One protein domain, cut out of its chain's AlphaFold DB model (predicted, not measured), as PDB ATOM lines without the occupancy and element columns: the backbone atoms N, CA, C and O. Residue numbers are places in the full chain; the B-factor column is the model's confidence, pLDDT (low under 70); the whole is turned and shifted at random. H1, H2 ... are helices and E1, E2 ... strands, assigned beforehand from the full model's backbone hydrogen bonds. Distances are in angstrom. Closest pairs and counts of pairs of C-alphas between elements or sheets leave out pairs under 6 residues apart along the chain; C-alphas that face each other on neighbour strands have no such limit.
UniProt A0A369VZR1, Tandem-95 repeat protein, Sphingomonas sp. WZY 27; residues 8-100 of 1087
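This is residues 8 to 100 of the 1087 residues of the protein "Tandem-95 repeat protein" of Sphingomonas sp. WZY 27 (UniProt A0A369VZR1). Two small sheets, E1 E3 E6 E7 and E2 E5 E4, stand partly face to face, and the long helix H3 runs along the side between E6 and E4. The short helices H1 and H2 lie toward one end of the longest axis, while the loop through Ser 12 reaches the other end. The printed part has 93 residues, with three named helices and seven named strands in the order E1 H1 E2 E3 H2 H3 E4 E5 E6 E7. Both sheets are mixed, in the orders E1 E3 E6 E7 and E2 E5 E4, and the class is mixed, helices and strands. The whole is compact, with a radius of gyration of the C-alphas of 12.6 A and spans of 36 by 26 by 24 A.

The larger sheet holds E1, residues 16 to 21, E3, residues 40 to 45, E6, residues 89 to 94, and E7, residues 97 to 99; it is only just strongly twisted, its C-alphas lying up to 4.3 A off the best plane. E1 and E3 are parallel at 14 degrees, with N 20 and O 42 2.8 A apart. E3 and E6 are parallel at 17 degrees, with N 43 and O 91 2.9 A apart. E6 and E7 form an antiparallel hairpin at 135 degrees, with N 94 and O 97 2.8 A apart. In the second sheet, E2, residues 30 to 33, is parallel to E5, residues 82 to 85, at 11 degrees, with N 83 and O 30 2.8 A apart. E5 forms an antiparallel hairpin with E4, residues 75 to 77, at 166 degrees, with N 77 and O 82 2.8 A apart. E3 and E5 are apart. H3, residues 53 to 68, only grazes both sheets; its closest C-alphas to E4 are Asp 58 and Phe 77, 5.7 A, and to E6 Leu 66 and Arg 89, 6.6 A. H1, residues 22 to 25, only grazes the larger sheet. H2, residues 47 to 50, is on that sheet but over none of its strands. In H3 every O i to N i+4 pair is within hydrogen-bond range; H1 and H2 are too short for such a pair, and of their single O i to N i+3 pairs that of H1 is within range and that of H2 is not.

E1 begins at C-alpha 16 (2.516, -26.462, -1.457) and is 16.4 A long; E3 measures 16.3 A and E6 17.1 A. H3 is 22.8 A long, from C-alpha 53 (-8.076, -53.401, 1.373) to C-alpha 68. E7 ends at C-alpha 99 (-12.305, -38.271, 5.441).

The two C-alphas farthest apart, Ser 12 and Pro 53, are 37.5 A apart. The printed part has no cut and no long link. Mean pLDDT of the printed part is 76.2; residues 8 to 14, 35 to 37, 68 to 73 and 100 are under 70.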
ATOM      1  N   THR A   8      -0.253 -28.453  -8.382       55.34
ATOM      2  CA  THR A   8       0.535 -27.827  -7.316       55.34
ATOM      3  C   THR A   8      -0.008 -26.421  -7.081       55.34
ATOM      4  O   THR A   8       0.183 -25.528  -7.910       55.34
ATOM      5  N   ILE A   9      -0.722 -26.216  -5.973       56.38
ATOM      6  CA  ILE A   9      -1.139 -24.876  -5.550       56.38
ATOM      7  C   ILE A   9       0.014 -24.284  -4.740       56.38
ATOM      8  O   ILE A   9       0.233 -24.675  -3.598       56.38
ATOM      9  N   VAL A  10       0.763 -23.363  -5.351       52.94
ATOM     10  CA  VAL A  10       1.918 -22.710  -4.718       52.94
ATOM     11  C   VAL A  10       1.431 -21.678  -3.698       52.94
ATOM     12  O   VAL A  10       1.006 -20.579  -4.071       52.94
ATOM     13  N   GLY A  11       1.489 -22.022  -2.411       49.53
ATOM     14  CA  GLY A  11       1.323 -21.071  -1.316       49.53
ATOM     15  C   GLY A  11       2.501 -20.094  -1.255       49.53
ATOM     16  O   GLY A  11       3.634 -20.425  -1.599       49.53
ATOM     17  N   SER A  12       2.261 -18.854  -0.818       53.59
ATOM     18  CA  SER A  12       3.247 -17.767  -0.967       53.59
ATOM     19  C   SER A  12       4.520 -17.901  -0.115       53.59
ATOM     20  O   SER A  12       5.414 -17.069  -0.253       53.59
ATOM     21  N   ASN A  13       4.596 -18.905   0.767       51.72
ATOM     22  CA  ASN A  13       5.623 -19.039   1.806       51.72
ATOM     23  C   ASN A  13       6.389 -20.381   1.774       51.72
ATOM     24  O   ASN A  13       7.109 -20.657   2.729       51.72
ATOM     25  N   ARG A  14       6.291 -21.142   0.668       61.44
ATOM     26  CA  ARG A  14       6.788 -22.522   0.418       61.44
ATOM     27  C   ARG A  14       5.825 -23.672   0.712       61.44
ATOM     28  O   ARG A  14       6.072 -24.737   0.178       61.44
ATOM     29  N   ASP A  15       4.748 -23.464   1.461       74.19
ATOM     30  CA  ASP A  15       3.741 -24.514   1.669       74.19
ATOM     31  C   ASP A  15       3.001 -24.810   0.340       74.19
ATOM     32  O   ASP A  15       2.237 -23.969  -0.152       74.19
ATOM     33  N   GLU A  16       3.216 -25.982  -0.261       73.38
ATOM     34  CA  GLU A  16       2.516 -26.462  -1.457       73.38
ATOM     35  C   GLU A  16       1.419 -27.489  -1.086       73.38
ATOM     36  O   GLU A  16       1.400 -28.128  -0.031       73.38
ATOM     37  N   THR A  17       0.419 -27.641  -1.959       78.88
ATOM     38  CA  THR A  17      -0.578 -28.722  -1.859       78.88
ATOM     39  C   THR A  17      -0.581 -29.535  -3.143       78.88
ATOM     40  O   THR A  17      -0.736 -28.975  -4.232       78.88
ATOM     41  N   TYR A  18      -0.440 -30.853  -3.005       80.94
ATOM     42  CA  TYR A  18      -0.425 -31.813  -4.102       80.94
ATOM     43  C   TYR A  18      -1.683 -32.683  -4.080       80.94
ATOM     44  O   TYR A  18      -1.871 -33.503  -3.182       80.94
ATOM     45  N   THR A  19      -2.544 -32.542  -5.089       83.44
ATOM     46  CA  THR A  19      -3.736 -33.389  -5.239       83.44
ATOM     47  C   THR A  19      -3.454 -34.601  -6.130       83.44
ATOM     48  O   THR A  19      -3.241 -34.460  -7.337       83.44
ATOM     49  N   TYR A  20      -3.520 -35.804  -5.558       84.75
ATOM     50  CA  TYR A  20      -3.495 -37.075  -6.278       84.75
ATOM     51  C   TYR A  20      -4.905 -37.670  -6.353       84.75
ATOM     52  O   TYR A  20      -5.441 -38.163  -5.364       84.75
ATOM     53  N   ASN A  21      -5.490 -37.690  -7.548       84.56
ATOM     54  CA  ASN A  21      -6.739 -38.401  -7.801       84.56
ATOM     55  C   ASN A  21      -6.446 -39.814  -8.334       84.56
ATOM     56  O   ASN A  21      -5.864 -39.961  -9.414       84.56
ATOM     57  N   MET A  22      -6.842 -40.853  -7.588       83.25
ATOM     58  CA  MET A  22      -6.510 -42.247  -7.913       83.25
ATOM     59  C   MET A  22      -7.137 -42.697  -9.237       83.25
ATOM     60  O   MET A  22      -6.467 -43.346 -10.038       83.25
ATOM     61  N   SER A  23      -8.374 -42.283  -9.526       79.50
ATOM     62  CA  SER A  23      -9.030 -42.579 -10.808       79.50
ATOM     63  C   SER A  23      -8.284 -41.964 -11.998       79.50
ATOM     64  O   SER A  23      -8.129 -42.608 -13.033       79.50
ATOM     65  N   ALA A  24      -7.779 -40.736 -11.858       78.62
ATOM     66  CA  ALA A  24      -7.042 -40.052 -12.921       78.62
ATOM     67  C   ALA A  24      -5.605 -40.577 -13.118       78.62
ATOM     68  O   ALA A  24      -5.020 -40.360 -14.186       78.62
ATOM     69  N   ASN A  25      -5.023 -41.234 -12.106       75.25
ATOM     70  CA  ASN A  25      -3.612 -41.645 -12.069       75.25
ATOM     71  C   ASN A  25      -3.356 -43.159 -12.012       75.25
ATOM     72  O   ASN A  25      -2.194 -43.559 -12.081       75.25
ATOM     73  N   ALA A  26      -4.402 -43.987 -11.973       72.31
ATOM     74  CA  ALA A  26      -4.310 -45.445 -11.960       72.31
ATOM     75  C   ALA A  26      -3.294 -46.005 -12.979       72.31
ATOM     76  O   ALA A  26      -3.292 -45.646 -14.158       72.31
ATOM     77  N   GLY A  27      -2.420 -46.901 -12.509       70.00
ATOM     78  CA  GLY A  27      -1.405 -47.580 -13.324       70.00
ATOM     79  C   GLY A  27      -0.161 -46.753 -13.678       70.00
ATOM     80  O   GLY A  27       0.789 -47.315 -14.223       70.00
ATOM     81  N   LYS A  28      -0.114 -45.454 -13.360       76.62
ATOM     82  CA  LYS A  28       1.105 -44.637 -13.479       76.62
ATOM     83  C   LYS A  28       1.986 -44.855 -12.248       76.62
ATOM     84  O   LYS A  28       1.461 -44.981 -11.149       76.62
ATOM     85  N   ASN A  29       3.305 -44.838 -12.426       79.25
ATOM     86  CA  ASN A  29       4.237 -44.618 -11.319       79.25
ATOM     87  C   ASN A  29       4.491 -43.109 -11.227       79.25
ATOM     88  O   ASN A  29       4.891 -42.510 -12.229       79.25
ATOM     89  N   ILE A  30       4.201 -42.494 -10.083       80.06
ATOM     90  CA  ILE A  30       4.337 -41.049  -9.858       80.06
ATOM     91  C   ILE A  30       5.204 -40.830  -8.623       80.06
ATOM     92  O   ILE A  30       5.055 -41.538  -7.636       80.06
ATOM     93  N   ASP A  31       6.096 -39.850  -8.698       78.75
ATOM     94  CA  ASP A  31       7.061 -39.511  -7.656       78.75
ATOM     95  C   ASP A  31       6.996 -37.997  -7.407       78.75
ATOM     96  O   ASP A  31       6.851 -37.233  -8.372       78.75
ATOM     97  N   VAL A  32       6.991 -37.570  -6.142       77.44
ATOM     98  CA  VAL A  32       6.638 -36.197  -5.741       77.44
ATOM     99  C   VAL A  32       7.461 -35.740  -4.538       77.44
ATOM    100  O   VAL A  32       7.364 -36.308  -3.457       77.44
ATOM    101  N   ASP A  33       8.204 -34.654  -4.722       75.81
ATOM    102  CA  ASP A  33       9.008 -33.976  -3.702       75.81
ATOM    103  C   ASP A  33       8.337 -32.638  -3.333       75.81
ATOM    104  O   ASP A  33       8.218 -31.742  -4.185       75.81
ATOM    105  N   GLY A  34       7.857 -32.522  -2.090       71.38
ATOM    106  CA  GLY A  34       7.261 -31.288  -1.565       71.38
ATOM    107  C   GLY A  34       8.291 -30.167  -1.411       71.38
ATOM    108  O   GLY A  34       8.039 -29.034  -1.837       71.38
ATOM    109  N   LYS A  35       9.523 -30.519  -1.018       69.81
ATOM    110  CA  LYS A  35      10.607 -29.631  -0.560       69.81
ATOM    111  C   LYS A  35      10.286 -29.010   0.809       69.81
ATOM    112  O   LYS A  35       9.221 -29.191   1.376       69.81
ATOM    113  N   GLY A  36      11.228 -28.237   1.353       65.19
ATOM    114  CA  GLY A  36      11.100 -27.682   2.706       65.19
ATOM    115  C   GLY A  36      10.059 -26.561   2.857       65.19
ATOM    116  O   GLY A  36      10.415 -25.382   2.681       65.19
ATOM    117  N   GLY A  37       8.844 -26.940   3.270       69.81
ATOM    118  CA  GLY A  37       7.722 -26.086   3.666       69.81
ATOM    119  C   GLY A  37       6.892 -26.672   4.828       69.81
ATOM    120  O   GLY A  37       7.406 -26.867   5.933       69.81
ATOM    121  N   CYS A  38       5.595 -26.861   4.589       74.00
ATOM    122  CA  CYS A  38       4.606 -27.506   5.464       74.00
ATOM    123  C   CYS A  38       3.506 -28.092   4.566       74.00
ATOM    124  O   CYS A  38       2.391 -27.566   4.447       74.00
ATOM    125  N   ASP A  39       3.868 -29.160   3.876       74.94
ATOM    126  CA  ASP A  39       3.311 -29.546   2.592       74.94
ATOM    127  C   ASP A  39       2.182 -30.571   2.734       74.94
ATOM    128  O   ASP A  39       2.149 -31.401   3.647       74.94
ATOM    129  N   THR A  40       1.179 -30.468   1.856       81.69
ATOM    130  CA  THR A  40      -0.088 -31.204   2.009       81.69
ATOM    131  C   THR A  40      -0.385 -32.119   0.827       81.69
ATOM    132  O   THR A  40      -0.673 -31.661  -0.280       81.69
ATOM    133  N   LEU A  41      -0.413 -33.426   1.080       84.50
ATOM    134  CA  LEU A  41      -0.905 -34.431   0.146       84.50
ATOM    135  C   LEU A  41      -2.424 -34.582   0.288       84.50
ATOM    136  O   LEU A  41      -2.916 -35.051   1.312       84.50
ATOM    137  N   GLN A  42      -3.170 -34.243  -0.761       87.50
ATOM    138  CA  GLN A  42      -4.602 -34.521  -0.865       87.50
ATOM    139  C   GLN A  42      -4.833 -35.745  -1.757       87.50
ATOM    140  O   GLN A  42      -4.550 -35.702  -2.954       87.50
ATOM    141  N   LEU A  43      -5.374 -36.824  -1.196       86.69
ATOM    142  CA  LEU A  43      -5.738 -38.039  -1.930       86.69
ATOM    143  C   LEU A  43      -7.235 -38.034  -2.253       86.69
ATOM    144  O   LEU A  43      -8.049 -37.787  -1.370       86.69
ATOM    145  N   GLU A  44      -7.606 -38.332  -3.496       87.19
ATOM    146  CA  GLU A  44      -9.007 -38.416  -3.928       87.19
ATOM    147  C   GLU A  44      -9.332 -39.809  -4.485       87.19
ATOM    148  O   GLU A  44      -8.688 -40.287  -5.427       87.19
ATOM    149  N   PHE A  45     -10.370 -40.430  -3.926       85.69
ATOM    150  CA  PHE A  45     -10.852 -41.771  -4.249       85.69
ATOM    151  C   PHE A  45     -12.352 -41.755  -4.586       85.69
ATOM    152  O   PHE A  45     -13.103 -40.907  -4.103       85.69
ATOM    153  N   THR A  46     -12.819 -42.742  -5.353       83.75
ATOM    154  CA  THR A  46     -14.230 -43.162  -5.262       83.75
ATOM    155  C   THR A  46     -14.431 -44.046  -4.029       83.75
ATOM    156  O   THR A  46     -13.470 -44.646  -3.542       83.75
ATOM    157  N   ARG A  47     -15.663 -44.208  -3.533       79.50
ATOM    158  CA  ARG A  47     -15.949 -45.128  -2.412       79.50
ATOM    159  C   ARG A  47     -15.503 -46.563  -2.683       79.50
ATOM    160  O   ARG A  47     -14.981 -47.203  -1.779       79.50
ATOM    161  N   GLU A  48     -15.627 -47.055  -3.914       80.94
ATOM    162  CA  GLU A  48     -15.116 -48.382  -4.297       80.94
ATOM    163  C   GLU A  48     -13.582 -48.470  -4.186       80.94
ATOM    164  O   GLU A  48     -13.051 -49.451  -3.666       80.94
ATOM    165  N   GLN A  49     -12.860 -47.426  -4.610       84.06
ATOM    166  CA  GLN A  49     -11.397 -47.359  -4.509       84.06
ATOM    167  C   GLN A  49     -10.930 -47.242  -3.057       84.06
ATOM    168  O   GLN A  49     -10.035 -47.975  -2.645       84.06
ATOM    169  N   TRP A  50     -11.572 -46.372  -2.276       81.69
ATOM    170  CA  TRP A  50     -11.334 -46.222  -0.840       81.69
ATOM    171  C   TRP A  50     -11.517 -47.541  -0.085       81.69
ATOM    172  O   TRP A  50     -10.679 -47.910   0.735       81.69
ATOM    173  N   MET A  51     -12.580 -48.281  -0.408       75.75
ATOM    174  CA  MET A  51     -12.923 -49.569   0.202       75.75
ATOM    175  C   MET A  51     -11.982 -50.724  -0.179       75.75
ATOM    176  O   MET A  51     -12.116 -51.822   0.367       75.75
ATOM    177  N   SER A  52     -11.019 -50.511  -1.082       81.31
ATOM    178  CA  SER A  52     -10.003 -51.511  -1.414       81.31
ATOM    179  C   SER A  52      -9.097 -51.796  -0.206       81.31
ATOM    180  O   SER A  52      -8.441 -50.875   0.284       81.31
ATOM    181  N   PRO A  53      -8.950 -53.061   0.246       79.62
ATOM    182  CA  PRO A  53      -8.076 -53.401   1.373       79.62
ATOM    183  C   PRO A  53      -6.611 -52.983   1.180       79.62
ATOM    184  O   PRO A  53      -5.915 -52.717   2.156       79.62
ATOM    185  N   ALA A  54      -6.141 -52.896  -0.069       81.75
ATOM    186  CA  ALA A  54      -4.799 -52.409  -0.380       81.75
ATOM    187  C   ALA A  54      -4.676 -50.887  -0.190       81.75
ATOM    188  O   ALA A  54      -3.672 -50.421   0.339       81.75
ATOM    189  N   VAL A  55      -5.706 -50.122  -0.576       85.31
ATOM    190  CA  VAL A  55      -5.764 -48.670  -0.337       85.31
ATOM    191  C   VAL A  55      -5.855 -48.408   1.163       85.31
ATOM    192  O   VAL A  55      -5.028 -47.675   1.687       85.31
ATOM    193  N   GLN A  56      -6.755 -49.090   1.876       81.62
ATOM    194  CA  GLN A  56      -6.868 -49.009   3.338       81.62
ATOM    195  C   GLN A  56      -5.541 -49.280   4.059       81.62
ATOM    196  O   GLN A  56      -5.105 -48.479   4.885       81.62
ATOM    197  N   ALA A  57      -4.847 -50.368   3.708       79.44
ATOM    198  CA  ALA A  57      -3.545 -50.687   4.291       79.44
ATOM    199  C   ALA A  57      -2.492 -49.600   4.014       79.44
ATOM    200  O   ALA A  57      -1.658 -49.313   4.871       79.44
ATOM    201  N   ASP A  58      -2.525 -48.970   2.842       85.56
ATOM    202  CA  ASP A  58      -1.622 -47.874   2.500       85.56
ATOM    203  C   ASP A  58      -1.955 -46.565   3.218       85.56
ATOM    204  O   ASP A  58      -1.039 -45.869   3.647       85.56
ATOM    205  N   ILE A  59      -3.238 -46.253   3.403       82.56
ATOM    206  CA  ILE A  59      -3.684 -45.087   4.171       82.56
ATOM    207  C   ILE A  59      -3.349 -45.243   5.655       82.56
ATOM    208  O   ILE A  59      -2.848 -44.300   6.263       82.56
ATOM    209  N   ALA A  60      -3.506 -46.439   6.228       74.88
ATOM    210  CA  ALA A  60      -3.045 -46.727   7.585       74.88
ATOM    211  C   ALA A  60      -1.518 -46.553   7.724       74.88
ATOM    212  O   ALA A  60      -1.040 -45.964   8.696       74.88
ATOM    213  N   ARG A  61      -0.735 -46.988   6.720       83.12
ATOM    214  CA  ARG A  61       0.715 -46.717   6.670       83.12
ATOM    215  C   ARG A  61       1.022 -45.219   6.537       83.12
ATOM    216  O   ARG A  61       1.982 -44.768   7.155       83.12
ATOM    217  N   LEU A  62       0.231 -44.459   5.774       80.81
ATOM    218  CA  LEU A  62       0.392 -43.008   5.627       80.81
ATOM    219  C   LEU A  62       0.096 -42.278   6.942       80.81
ATOM    220  O   LEU A  62       0.896 -41.440   7.347       80.81
ATOM    221  N   ARG A  63      -1.001 -42.621   7.640       76.06
ATOM    222  CA  ARG A  63      -1.313 -42.076   8.974       76.06
ATOM    223  C   ARG A  63      -0.136 -42.287   9.926       76.06
ATOM    224  O   ARG A  63       0.280 -41.342  10.583       76.06
ATOM    225  N   PHE A  64       0.453 -43.485   9.948       72.12
ATOM    226  CA  PHE A  64       1.635 -43.755  10.772       72.12
ATOM    227  C   PHE A  64       2.851 -42.903  10.361       72.12
ATOM    228  O   PHE A  64       3.459 -42.275  11.219       72.12
ATOM    229  N   TYR A  65       3.171 -42.826   9.064       77.19
ATOM    230  CA  TYR A  65       4.278 -42.012   8.539       77.19
ATOM    231  C   TYR A  65       4.167 -40.532   8.951       77.19
ATOM    232  O   TYR A  65       5.095 -39.998   9.563       77.19
ATOM    233  N   LEU A  66       3.001 -39.920   8.709       75.38
ATOM    234  CA  LEU A  66       2.692 -38.522   9.044       75.38
ATOM    235  C   LEU A  66       2.673 -38.235  10.559       75.38
ATOM    236  O   LEU A  66       2.731 -37.077  10.964       75.38
ATOM    237  N   LEU A  67       2.574 -39.267  11.404       70.38
ATOM    238  CA  LEU A  67       2.576 -39.138  12.867       70.38
ATOM    239  C   LEU A  67       3.957 -39.352  13.508       70.38
ATOM    240  O   LEU A  67       4.111 -39.031  14.688       70.38
ATOM    241  N   THR A  68       4.944 -39.911  12.794       66.38
ATOM    242  CA  THR A  68       6.206 -40.363  13.419       66.38
ATOM    243  C   THR A  68       7.494 -39.758  12.868       66.38
ATOM    244  O   THR A  68       8.495 -39.785  13.584       66.38
ATOM    245  N   ASN A  69       7.503 -39.214  11.647       60.16
ATOM    246  CA  ASN A  69       8.705 -38.636  11.034       60.16
ATOM    247  C   ASN A  69       8.613 -37.107  10.902       60.16
ATOM    248  O   ASN A  69       7.539 -36.555  10.703       60.16
ATOM    249  N   PHE A  70       9.765 -36.439  11.009       53.47
ATOM    250  CA  PHE A  70       9.913 -34.976  10.909       53.47
ATOM    251  C   PHE A  70      11.071 -34.543   9.983       53.47
ATOM    252  O   PHE A  70      11.411 -33.363   9.951       53.47
ATOM    253  N   PHE A  71      11.711 -35.486   9.276       55.16
ATOM    254  CA  PHE A  71      12.853 -35.233   8.389       55.16
ATOM    255  C   PHE A  71      12.921 -36.277   7.254       55.16
ATOM    256  O   PHE A  71      13.055 -37.464   7.550       55.16
ATOM    257  N   ASP A  72      12.851 -35.811   6.000       58.06
ATOM    258  CA  ASP A  72      13.444 -36.367   4.763       58.06
ATOM    259  C   ASP A  72      13.535 -37.911   4.674       58.06
ATOM    260  O   ASP A  72      14.544 -38.523   5.047       58.06
ATOM    261  N   CYS A  73      12.453 -38.552   4.211       62.00
ATOM    262  CA  CYS A  73      12.417 -39.981   3.872       62.00
ATOM    263  C   CYS A  73      11.169 -40.393   3.059       62.00
ATOM    264  O   CYS A  73      10.033 -40.159   3.476       62.00
ATOM    265  N   ASP A  74      11.384 -41.108   1.949       75.56
ATOM    266  CA  ASP A  74      10.341 -41.525   0.999       75.56
ATOM    267  C   ASP A  74       9.208 -42.379   1.613       75.56
ATOM    268  O   ASP A  74       9.443 -43.380   2.302       75.56
ATOM    269  N   PHE A  75       7.961 -42.082   1.236       83.38
ATOM    270  CA  PHE A  75       6.799 -42.944   1.463       83.38
ATOM    271  C   PHE A  75       6.165 -43.410   0.146       83.38
ATOM    272  O   PHE A  75       5.651 -42.609  -0.631       83.38
ATOM    273  N   THR A  76       6.110 -44.729  -0.075       84.56
ATOM    274  CA  THR A  76       5.453 -45.322  -1.257       84.56
ATOM    275  C   THR A  76       4.105 -45.973  -0.929       84.56
ATOM    276  O   THR A  76       4.016 -46.917  -0.128       84.56
ATOM    277  N   PHE A  77       3.066 -45.538  -1.639       86.62
ATOM    278  CA  PHE A  77       1.773 -46.201  -1.797       86.62
ATOM    279  C   PHE A  77       1.909 -47.360  -2.799       86.62
ATOM    280  O   PHE A  77       2.192 -47.162  -3.979       86.62
ATOM    281  N   ARG A  78       1.700 -48.589  -2.325       84.19
ATOM    282  CA  ARG A  78       1.781 -49.851  -3.078       84.19
ATOM    283  C   ARG A  78       0.500 -50.162  -3.860       84.19
ATOM    284  O   ARG A  78       0.548 -50.918  -4.823       84.19
ATOM    285  N   ALA A  79      -0.636 -49.605  -3.447       82.62
ATOM    286  CA  ALA A  79      -1.941 -49.800  -4.070       82.62
ATOM    287  C   ALA A  79      -2.146 -48.938  -5.327       82.62
ATOM    288  O   ALA A  79      -2.981 -49.273  -6.167       82.62
ATOM    289  N   PHE A  80      -1.402 -47.833  -5.460       82.25
ATOM    290  CA  PHE A  80      -1.536 -46.895  -6.581       82.25
ATOM    291  C   PHE A  80      -0.222 -46.240  -7.051       82.25
ATOM    292  O   PHE A  80      -0.261 -45.251  -7.779       82.25
ATOM    293  N   ASN A  81       0.933 -46.823  -6.704       80.88
ATOM    294  CA  ASN A  81       2.262 -46.466  -7.230       80.88
ATOM    295  C   ASN A  81       2.561 -44.954  -7.194       80.88
ATOM    296  O   ASN A  81       3.019 -44.356  -8.170       80.88
ATOM    297  N   LEU A  82       2.270 -44.340  -6.049       85.31
ATOM    298  CA  LEU A  82       2.703 -42.989  -5.711       85.31
ATOM    299  C   LEU A  82       3.855 -43.106  -4.710       85.31
ATOM    300  O   LEU A  82       3.701 -43.786  -3.698       85.31
ATOM    301  N   THR A  83       4.971 -42.437  -4.961       83.31
ATOM    302  CA  THR A  83       5.968 -42.097  -3.941       83.31
ATOM    303  C   THR A  83       5.848 -40.609  -3.625       83.31
ATOM    304  O   THR A  83       5.554 -39.803  -4.511       83.31
ATOM    305  N   ILE A  84       6.027 -40.266  -2.352       82.62
ATOM    306  CA  ILE A  84       6.143 -38.894  -1.858       82.62
ATOM    307  C   ILE A  84       7.400 -38.766  -0.988       82.62
ATOM    308  O   ILE A  84       7.751 -39.727  -0.302       82.62
ATOM    309  N   ASN A  85       8.022 -37.590  -0.959       79.62
ATOM    310  CA  ASN A  85       8.975 -37.173   0.074       79.62
ATOM    311  C   ASN A  85       8.698 -35.715   0.489       79.62
ATOM    312  O   ASN A  85       8.140 -34.960  -0.310       79.62
ATOM    313  N   ASP A  86       9.072 -35.349   1.719       77.25
ATOM    314  CA  ASP A  86       8.797 -34.052   2.365       77.25
ATOM    315  C   ASP A  86       7.309 -33.628   2.272       77.25
ATOM    316  O   ASP A  86       6.927 -32.758   1.492       77.25
ATOM    317  N   PHE A  87       6.445 -34.284   3.063       79.12
ATOM    318  CA  PHE A  87       5.029 -33.923   3.247       79.12
ATOM    319  C   PHE A  87       4.583 -34.124   4.704       79.12
ATOM    320  O   PHE A  87       4.503 -35.256   5.183       79.12
ATOM    321  N   GLU A  88       4.204 -33.046   5.394       77.19
ATOM    322  CA  GLU A  88       3.787 -33.064   6.807       77.19
ATOM    323  C   GLU A  88       2.280 -33.288   7.007       77.19
ATOM    324  O   GLU A  88       1.830 -33.510   8.134       77.19
ATOM    325  N   ARG A  89       1.458 -33.182   5.952       79.50
ATOM    326  CA  ARG A  89      -0.007 -33.277   6.065       79.50
ATOM    327  C   ARG A  89      -0.630 -34.184   5.019       79.50
ATOM    328  O   ARG A  89      -0.335 -34.098   3.830       79.50
ATOM    329  N   GLY A  90      -1.594 -34.980   5.467       81.00
ATOM    330  CA  GLY A  90      -2.513 -35.721   4.613       81.00
ATOM    331  C   GLY A  90      -3.923 -35.140   4.693       81.00
ATOM    332  O   GLY A  90      -4.376 -34.729   5.760       81.00
ATOM    333  N   ARG A  91      -4.628 -35.142   3.565       84.31
ATOM    334  CA  ARG A  91      -6.082 -34.960   3.460       84.31
ATOM    335  C   ARG A  91      -6.621 -36.042   2.541       84.31
ATOM    336  O   ARG A  91      -5.964 -36.392   1.561       84.31
ATOM    337  N   ILE A  92      -7.802 -36.570   2.827       85.06
ATOM    338  CA  ILE A  92      -8.403 -37.633   2.020       85.06
ATOM    339  C   ILE A  92      -9.814 -37.229   1.642       85.06
ATOM    340  O   ILE A  92     -10.547 -36.721   2.475       85.06
ATOM    341  N   PHE A  93     -10.198 -37.467   0.393       82.44
ATOM    342  CA  PHE A  93     -11.549 -37.257  -0.104       82.44
ATOM    343  C   PHE A  93     -12.074 -38.536  -0.749       82.44
ATOM    344  O   PHE A  93     -11.401 -39.140  -1.585       82.44
ATOM    345  N   VAL A  94     -13.295 -38.924  -0.392       80.06
ATOM    346  CA  VAL A  94     -13.985 -40.105  -0.918       80.06
ATOM    347  C   VAL A  94     -15.343 -39.666  -1.448       80.06
ATOM    348  O   VAL A  94     -16.146 -39.097  -0.715       80.06
ATOM    349  N   ASP A  95     -15.568 -39.844  -2.751       79.19
ATOM    350  CA  ASP A  95     -16.715 -39.274  -3.489       79.19
ATOM    351  C   ASP A  95     -16.896 -37.744  -3.284       79.19
ATOM    352  O   ASP A  95     -17.979 -37.198  -3.485       79.19
ATOM    353  N   GLY A  96     -15.831 -37.032  -2.890       75.94
ATOM    354  CA  GLY A  96     -15.848 -35.593  -2.589       75.94
ATOM    355  C   GLY A  96     -16.164 -35.218  -1.133       75.94
ATOM    356  O   GLY A  96     -16.119 -34.034  -0.809       75.94
ATOM    357  N   VAL A  97     -16.427 -36.187  -0.251       75.50
ATOM    358  CA  VAL A  97     -16.491 -35.978   1.208       75.50
ATOM    359  C   VAL A  97     -15.086 -36.114   1.789       75.50
ATOM    360  O   VAL A  97     -14.395 -37.079   1.471       75.50
ATOM    361  N   GLU A  98     -14.648 -35.156   2.609       81.06
ATOM    362  CA  GLU A  98     -13.358 -35.248   3.307       81.06
ATOM    363  C   GLU A  98     -13.434 -36.319   4.402       81.06
ATOM    364  O   GLU A  98     -14.366 -36.305   5.200       81.06
ATOM    365  N   ILE A  99     -12.466 -37.238   4.418       77.12
ATOM    366  CA  ILE A  99     -12.305 -38.271   5.441       77.12
ATOM    367  C   ILE A  99     -11.250 -37.811   6.447       77.12
ATOM    368  O   ILE A  99     -10.130 -37.438   6.078       77.12
ATOM    369  N   SER A 100     -11.613 -37.861   7.723       69.62
ATOM    370  CA  SER A 100     -10.765 -37.624   8.878       69.62
ATOM    371  C   SER A 100      -9.560 -38.566   8.882       69.62
ATOM    372  O   SER A 100      -9.683 -39.776   8.711       69.62
TER     373      SER A 100